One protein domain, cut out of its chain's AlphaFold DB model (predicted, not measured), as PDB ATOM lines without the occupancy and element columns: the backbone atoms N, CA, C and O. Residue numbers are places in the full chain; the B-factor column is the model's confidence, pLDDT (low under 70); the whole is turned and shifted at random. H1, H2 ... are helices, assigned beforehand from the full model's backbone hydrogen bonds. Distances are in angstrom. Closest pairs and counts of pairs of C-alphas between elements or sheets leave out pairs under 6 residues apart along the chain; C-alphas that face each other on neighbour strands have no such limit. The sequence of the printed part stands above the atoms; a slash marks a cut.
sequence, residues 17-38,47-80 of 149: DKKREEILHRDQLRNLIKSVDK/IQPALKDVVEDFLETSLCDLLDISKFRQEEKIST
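This is residues 17 to 38 and 47 to 80 of the 149 residues of the protein "TFIID_20kDa domain-containing protein" of Entamoeba invadens IP1 (UniProt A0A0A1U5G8). Two long helices make a T: H2 is the stem, and its first residue, Gln 48, lies beside the middle of H1, the crossbar, near Leu 29. At the far end of H2, residues 73 to 80 fold back. The 56 printed residues hold two named helices, H1 then H2, and no named strand; the class is all helix. The whole is only just extended, close to loose, with a radius of gyration of the C-alphas of 15.7 A and spans of 44 by 30 by 19 A.

H2, residues 48 to 72, runs 35.9 A from C-alpha 48 at (-64.349, 49.279, 49.419) to C-alpha 72 at (-99.055, 50.556, 40.301). H1, residues 17 to 36, is 29.2 A long and begins at C-alpha 17 at (-62.465, 44.270, 29.498).

H2 and H1 are close but not clearly touching; their closest C-alphas, of Gln 48 and Leu 29, are 7.3 A apart. Their lines are about perpendicular, at 86 degrees. In H1 and H2 every O i to N i+4 pair is within hydrogen-bond range.

The C-alphas farthest apart, of Lys 38 and Gln 74, are 45.7 A apart. Residues 39 to 46 are not printed; C-alphas 38 and 47 are 15.8 A apart across the cut. Residues 17 to 25 have pLDDT under 70.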
ATOM      1  N   ASP A  17     -61.389  43.291  29.303       64.12
ATOM      2  CA  ASP A  17     -62.465  44.270  29.498       64.12
ATOM      3  C   ASP A  17     -62.926  44.278  30.957       64.12
ATOM      4  O   ASP A  17     -62.978  45.337  31.577       64.12
ATOM      5  N   LYS A  18     -63.097  43.091  31.554       65.38
ATOM      6  CA  LYS A  18     -63.462  42.948  32.975       65.38
ATOM      7  C   LYS A  18     -62.448  43.604  33.915       65.38
ATOM      8  O   LYS A  18     -62.828  44.328  34.827       65.38
ATOM      9  N   LYS A  19     -61.148  43.402  33.663       63.59
ATOM     10  CA  LYS A  19     -60.078  44.044  34.448       63.59
ATOM     11  C   LYS A  19     -60.087  45.566  34.308       63.59
ATOM     12  O   LYS A  19     -59.766  46.268  35.260       63.59
ATOM     13  N   ARG A  20     -60.429  46.087  33.128       57.47
ATOM     14  CA  ARG A  20     -60.488  47.532  32.877       57.47
ATOM     15  C   ARG A  20     -61.682  48.179  33.580       57.47
ATOM     16  O   ARG A  20     -61.511  49.235  34.181       57.47
ATOM     17  N   GLU A  21     -62.848  47.544  33.529       61.97
ATOM     18  CA  GLU A  21     -64.047  47.983  34.255       61.97
ATOM     19  C   GLU A  21     -63.810  47.982  35.768       61.97
ATOM     20  O   GLU A  21     -64.080  48.975  36.438       61.97
ATOM     21  N   GLU A  22     -63.204  46.922  36.304       63.06
ATOM     22  CA  GLU A  22     -62.893  46.815  37.732       63.06
ATOM     23  C   GLU A  22     -61.961  47.941  38.222       63.06
ATOM     24  O   GLU A  22     -62.194  48.529  39.281       63.06
ATOM     25  N   ILE A  23     -60.945  48.305  37.429       61.16
ATOM     26  CA  ILE A  23     -60.047  49.434  37.726       61.16
ATOM     27  C   ILE A  23     -60.814  50.765  37.715       61.16
ATOM     28  O   ILE A  23     -60.670  51.563  38.641       61.16
ATOM     29  N   LEU A  24     -61.670  50.984  36.711       62.06
ATOM     30  CA  LEU A  24     -62.488  52.198  36.594       62.06
ATOM     31  C   LEU A  24     -63.437  52.369  37.791       62.06
ATOM     32  O   LEU A  24     -63.527  53.464  38.350       62.06
ATOM     33  N   HIS A  25     -64.095  51.295  38.231       69.69
ATOM     34  CA  HIS A  25     -64.986  51.323  39.396       69.69
ATOM     35  C   HIS A  25     -64.233  51.570  40.706       69.69
ATOM     36  O   HIS A  25     -64.693  52.332  41.561       69.69
ATOM     37  N   ARG A  26     -63.041  50.980  40.857       70.69
ATOM     38  CA  ARG A  26     -62.194  51.189  42.037       70.69
ATOM     39  C   ARG A  26     -61.738  52.643  42.166       70.69
ATOM     40  O   ARG A  26     -61.754  53.189  43.271       70.69
ATOM     41  N   ASP A  27     -61.367  53.277  41.057       75.44
ATOM     42  CA  ASP A  27     -60.956  54.682  41.044       75.44
ATOM     43  C   ASP A  27     -62.132  55.631  41.316       75.44
ATOM     44  O   ASP A  27     -61.976  56.601  42.059       75.44
ATOM     45  N   GLN A  28     -63.333  55.329  40.808       78.31
ATOM     46  CA  GLN A  28     -64.551  56.088  41.118       78.31
ATOM     47  C   GLN A  28     -64.902  56.037  42.608       78.31
ATOM     48  O   GLN A  28     -65.113  57.083  43.224       78.31
ATOM     49  N   LEU A  29     -64.903  54.843  43.206       75.62
ATOM     50  CA  LEU A  29     -65.195  54.678  44.631       75.62
ATOM     51  C   LEU A  29     -64.129  55.354  45.502       75.62
ATOM     52  O   LEU A  29     -64.450  56.015  46.486       75.62
ATOM     53  N   ARG A  30     -62.853  55.266  45.107       75.50
ATOM     54  CA  ARG A  30     -61.761  55.991  45.770       75.50
ATOM     55  C   ARG A  30     -61.960  57.503  45.712       75.50
ATOM     56  O   ARG A  30     -61.741  58.176  46.717       75.50
ATOM     57  N   ASN A  31     -62.354  58.038  44.560       81.12
ATOM     58  CA  ASN A  31     -62.606  59.469  44.398       81.12
ATOM     59  C   ASN A  31     -63.814  59.931  45.226       81.12
ATOM     60  O   ASN A  31     -63.763  61.018  45.798       81.12
ATOM     61  N   LEU A  32     -64.850  59.095  45.348       80.81
ATOM     62  CA  LEU A  32     -66.000  59.360  46.211       80.81
ATOM     63  C   LEU A  32     -65.611  59.373  47.697       80.81
ATOM     64  O   LEU A  32     -65.958  60.303  48.413       80.81
ATOM     65  N   ILE A  33     -64.834  58.393  48.165       78.38
ATOM     66  CA  ILE A  33     -64.378  58.366  49.565       78.38
ATOM     67  C   ILE A  33     -63.516  59.599  49.872       78.38
ATOM     68  O   ILE A  33     -63.723  60.254  50.888       78.38
ATOM     69  N   LYS A  34     -62.612  59.978  48.958       79.38
ATOM     70  CA  LYS A  34     -61.788  61.191  49.097       79.38
ATOM     71  C   LYS A  34     -62.594  62.491  49.112       79.38
ATOM     72  O   LYS A  34     -62.129  63.472  49.692       79.38
ATOM     73  N   SER A  35     -63.746  62.544  48.439       81.50
ATOM     74  CA  SER A  35     -64.588  63.746  48.446       81.50
ATOM     75  C   SER A  35     -65.320  63.925  49.779       81.50
ATOM     76  O   SER A  35     -65.553  65.063  50.184       81.50
ATOM     77  N   VAL A  36     -65.614  62.821  50.474       78.25
ATOM     78  CA  VAL A  36     -66.230  62.806  51.809       78.25
ATOM     79  C   VAL A  36     -65.186  63.004  52.912       78.25
ATOM     80  O   VAL A  36     -65.392  63.826  53.802       78.25
ATOM     81  N   ASP A  37     -64.044  62.316  52.835       74.50
ATOM     82  CA  ASP A  37     -62.922  62.478  53.762       74.50
ATOM     83  C   ASP A  37     -61.595  62.645  53.012       74.50
ATOM     84  O   ASP A  37     -60.981  61.695  52.516       74.50
ATOM     85  N   LYS A  38     -61.111  63.891  52.979       72.00
ATOM     86  CA  LYS A  38     -59.853  64.276  52.320       72.00
ATOM     87  C   LYS A  38     -58.614  63.642  52.956       72.00
ATOM     88  O   LYS A  38     -57.554  63.664  52.334       72.00
ATOM     89  N   ILE A  47     -62.320  48.923  53.056       75.50
ATOM     90  CA  ILE A  47     -63.789  48.999  53.221       75.50
ATOM     91  C   ILE A  47     -64.537  49.021  51.872       75.50
ATOM     92  O   ILE A  47     -65.761  48.941  51.812       75.50
ATOM     93  N   GLN A  48     -63.800  49.136  50.764       75.88
ATOM     94  CA  GLN A  48     -64.349  49.279  49.419       75.88
ATOM     95  C   GLN A  48     -65.252  48.119  48.974       75.88
ATOM     96  O   GLN A  48     -66.289  48.425  48.396       75.88
ATOM     97  N   PRO A  49     -64.924  46.832  49.219       80.00
ATOM     98  CA  PRO A  49     -65.813  45.726  48.875       80.00
ATOM     99  C   PRO A  49     -67.133  45.817  49.642       80.00
ATOM    100  O   PRO A  49     -68.181  45.788  49.023       80.00
ATOM    101  N   ALA A  50     -67.091  46.088  50.951       82.06
ATOM    102  CA  ALA A  50     -68.306  46.242  51.751       82.06
ATOM    103  C   ALA A  50     -69.182  47.413  51.270       82.06
ATOM    104  O   ALA A  50     -70.397  47.286  51.182       82.06
ATOM    105  N   LEU A  51     -68.580  48.555  50.915       81.56
ATOM    106  CA  LEU A  51     -69.325  49.676  50.328       81.56
ATOM    107  C   LEU A  51     -69.917  49.329  48.964       81.56
ATOM    108  O   LEU A  51     -71.011  49.782  48.645       81.56
ATOM    109  N   LYS A  52     -69.190  48.556  48.156       83.00
ATOM    110  CA  LYS A  52     -69.673  48.089  46.861       83.00
ATOM    111  C   LYS A  52     -70.890  47.181  47.043       83.00
ATOM    112  O   LYS A  52     -71.906  47.457  46.419       83.00
ATOM    113  N   ASP A  53     -70.806  46.197  47.934       85.38
ATOM    114  CA  ASP A  53     -71.899  45.262  48.222       85.38
ATOM    115  C   ASP A  53     -73.149  46.021  48.702       85.38
ATOM    116  O   ASP A  53     -74.236  45.838  48.167       85.38
ATOM    117  N   VAL A  54     -72.985  46.988  49.614       87.12
ATOM    118  CA  VAL A  54     -74.095  47.840  50.087       87.12
ATOM    119  C   VAL A  54     -74.731  48.651  48.951       87.12
ATOM    120  O   VAL A  54     -75.946  48.847  48.939       87.12
ATOM    121  N   VAL A  55     -73.934  49.155  48.004       87.56
ATOM    122  CA  VAL A  55     -74.454  49.896  46.845       87.56
ATOM    123  C   VAL A  55     -75.186  48.967  45.880       87.56
ATOM    124  O   VAL A  55     -76.229  49.358  45.358       87.56
ATOM    125  N   GLU A  56     -74.671  47.762  45.641       88.69
ATOM    126  CA  GLU A  56     -75.327  46.758  44.797       88.69
ATOM    127  C   GLU A  56     -76.678  46.345  45.399       88.69
ATOM    128  O   GLU A  56     -77.704  46.504  44.734       88.69
ATOM    129  N   ASP A  57     -76.714  45.989  46.686       91.38
ATOM    130  CA  ASP A  57     -77.946  45.655  47.415       91.38
ATOM    131  C   ASP A  57     -78.964  46.806  47.396       91.38
ATOM    132  O   ASP A  57     -80.169  46.608  47.199       91.38
ATOM    133  N   PHE A  58     -78.488  48.042  47.581       90.44
ATOM    134  CA  PHE A  58     -79.325  49.235  47.500       90.44
ATOM    135  C   PHE A  58     -79.945  49.403  46.110       90.44
ATOM    136  O   PHE A  58     -81.128  49.741  46.008       90.44
ATOM    137  N   LEU A  59     -79.171  49.191  45.043       91.62
ATOM    138  CA  LEU A  59     -79.653  49.311  43.668       91.62
ATOM    139  C   LEU A  59     -80.657  48.209  43.327       91.62
ATOM    140  O   LEU A  59     -81.687  48.514  42.725       91.62
ATOM    141  N   GLU A  60     -80.399  46.968  43.739       91.94
ATOM    142  CA  GLU A  60     -81.322  45.847  43.541       91.94
ATOM    143  C   GLU A  60     -82.648  46.082  44.269       91.94
ATOM    144  O   GLU A  60     -83.719  45.997  43.662       91.94
ATOM    145  N   THR A  61     -82.583  46.480  45.542       92.94
ATOM    146  CA  THR A  61     -83.771  46.800  46.346       92.94
ATOM    147  C   THR A  61     -84.548  47.966  45.734       92.94
ATOM    148  O   THR A  61     -85.757  47.871  45.520       92.94
ATOM    149  N   SER A  62     -83.844  49.044  45.372       93.19
ATOM    150  CA  SER A  62     -84.454  50.212  44.730       93.19
ATOM    151  C   SER A  62     -85.141  49.837  43.419       93.19
ATOM    152  O   SER A  62     -86.225  50.338  43.132       93.19
ATOM    153  N   LEU A  63     -84.535  48.969  42.605       93.69
ATOM    154  CA  LEU A  63     -85.100  48.565  41.320       93.69
ATOM    155  C   LEU A  63     -86.403  47.777  41.497       93.69
ATOM    156  O   LEU A  63     -87.364  48.048  40.778       93.69
ATOM    157  N   CYS A  64     -86.454  46.853  42.458       92.94
ATOM    158  CA  CYS A  64     -87.674  46.113  42.792       92.94
ATOM    159  C   CYS A  64     -88.813  47.062  43.191       92.94
ATOM    160  O   CYS A  64     -89.890  47.018  42.594       92.94
ATOM    161  N   ASP A  65     -88.543  47.987  44.113       93.50
ATOM    162  CA  ASP A  65     -89.533  48.968  44.561       93.50
ATOM    163  C   ASP A  65     -89.995  49.885  43.414       93.50
ATOM    164  O   ASP A  65     -91.179  50.214  43.291       93.50
ATOM    165  N   LEU A  66     -89.073  50.297  42.540       94.19
ATOM    166  CA  LEU A  66     -89.385  51.149  41.392       94.19
ATOM    167  C   LEU A  66     -90.247  50.444  40.347       94.19
ATOM    168  O   LEU A  66     -91.138  51.079  39.777       94.19
ATOM    169  N   LEU A  67     -90.014  49.151  40.114       93.25
ATOM    170  CA  LEU A  67     -90.865  48.333  39.250       93.25
ATOM    171  C   LEU A  67     -92.280  48.212  39.819       93.25
ATOM    172  O   LEU A  67     -93.254  48.278  39.070       93.25
ATOM    173  N   ASP A  68     -92.422  48.071  41.133       92.00
ATOM    174  CA  ASP A  68     -93.741  47.999  41.762       92.00
ATOM    175  C   ASP A  68     -94.473  49.345  41.714       92.00
ATOM    176  O   ASP A  68     -95.677  49.392  41.440       92.00
ATOM    177  N   ILE A  69     -93.750  50.460  41.868       90.88
ATOM    178  CA  ILE A  69     -94.301  51.807  41.665       90.88
ATOM    179  C   ILE A  69     -94.771  51.998  40.214       90.88
ATOM    180  O   ILE A  69     -95.875  52.509  39.997       90.88
ATOM    181  N   SER A  70     -93.978  51.586  39.217       90.75
ATOM    182  CA  SER A  70     -94.361  51.738  37.807       90.75
ATOM    183  C   SER A  70     -95.565  50.859  37.453       90.75
ATOM    184  O   SER A  70     -96.507  51.337  36.817       90.75
ATOM    185  N   LYS A  71     -95.609  49.615  37.954       91.75
ATOM    186  CA  LYS A  71     -96.769  48.717  37.822       91.75
ATOM    187  C   LYS A  71     -98.027  49.301  38.455       91.75
ATOM    188  O   LYS A  71     -99.092  49.239  37.847       91.75
ATOM    189  N   PHE A  72     -97.921  49.902  39.641       89.12
ATOM    190  CA  PHE A  72     -99.055  50.556  40.301       89.12
ATOM    191  C   PHE A  72     -99.632  51.702  39.457       89.12
ATOM    192  O   PHE A  72    -100.843  51.914  39.427       89.12
ATOM    193  N   ARG A  73     -98.771  52.420  38.727       88.69
ATOM    194  CA  ARG A  73     -99.175  53.447  37.756       88.69
ATOM    195  C   ARG A  73     -99.673  52.888  36.424       88.69
ATOM    196  O   ARG A  73    -100.108  53.678  35.594       88.69
ATOM    197  N   GLN A  74     -99.628  51.569  36.236       91.38
ATOM    198  CA  GLN A  74     -99.955  50.888  34.982       91.38
ATOM    199  C   GLN A  74     -99.045  51.328  33.821       91.38
ATOM    200  O   GLN A  74     -99.474  51.388  32.672       91.38
ATOM    201  N   GLU A  75     -97.779  51.639  34.119       91.50
ATOM    202  CA  GLU A  75     -96.769  51.986  33.118       91.50
ATOM    203  C   GLU A  75     -95.772  50.840  32.920       91.50
ATOM    204  O   GLU A  75     -95.269  50.247  33.875       91.50
ATOM    205  N   GLU A  76     -95.443  50.552  31.658       89.25
ATOM    206  CA  GLU A  76     -94.490  49.495  31.279       89.25
ATOM    207  C   GLU A  76     -93.025  49.861  31.563       89.25
ATOM    208  O   GLU A  76     -92.140  49.010  31.487       89.25
ATOM    209  N   LYS A  77     -92.742  51.136  31.853       93.88
ATOM    210  CA  LYS A  77     -91.385  51.653  32.051       93.88
ATOM    211  C   LYS A  77     -91.294  52.425  33.357       93.88
ATOM    212  O   LYS A  77     -92.190  53.196  33.690       93.88
ATOM    213  N   ILE A  78     -90.163  52.280  34.043       92.38
ATOM    214  CA  ILE A  78     -89.811  53.136  35.176       92.38
ATOM    215  C   ILE A  78     -89.519  54.535  34.636       92.38
ATOM    216  O   ILE A  78     -88.640  54.723  33.791       92.38
ATOM    217  N   SER A  79     -90.250  55.529  35.129       91.38
ATOM    218  CA  SER A  79     -90.019  56.930  34.793       91.38
ATOM    219  C   SER A  79     -89.098  57.595  35.818       91.38
ATOM    220  O   SER A  79     -89.042  57.214  36.987       91.38
ATOM    221  N   THR A  80     -88.425  58.680  35.430       90.12
ATOM    222  CA  THR A  80     -87.615  59.483  36.366       90.12
ATOM    223  C   THR A  80     -88.431  59.987  37.561       90.12
ATOM    224  O   THR A  80     -87.901  60.124  38.659       90.12
TER     225      THR A  80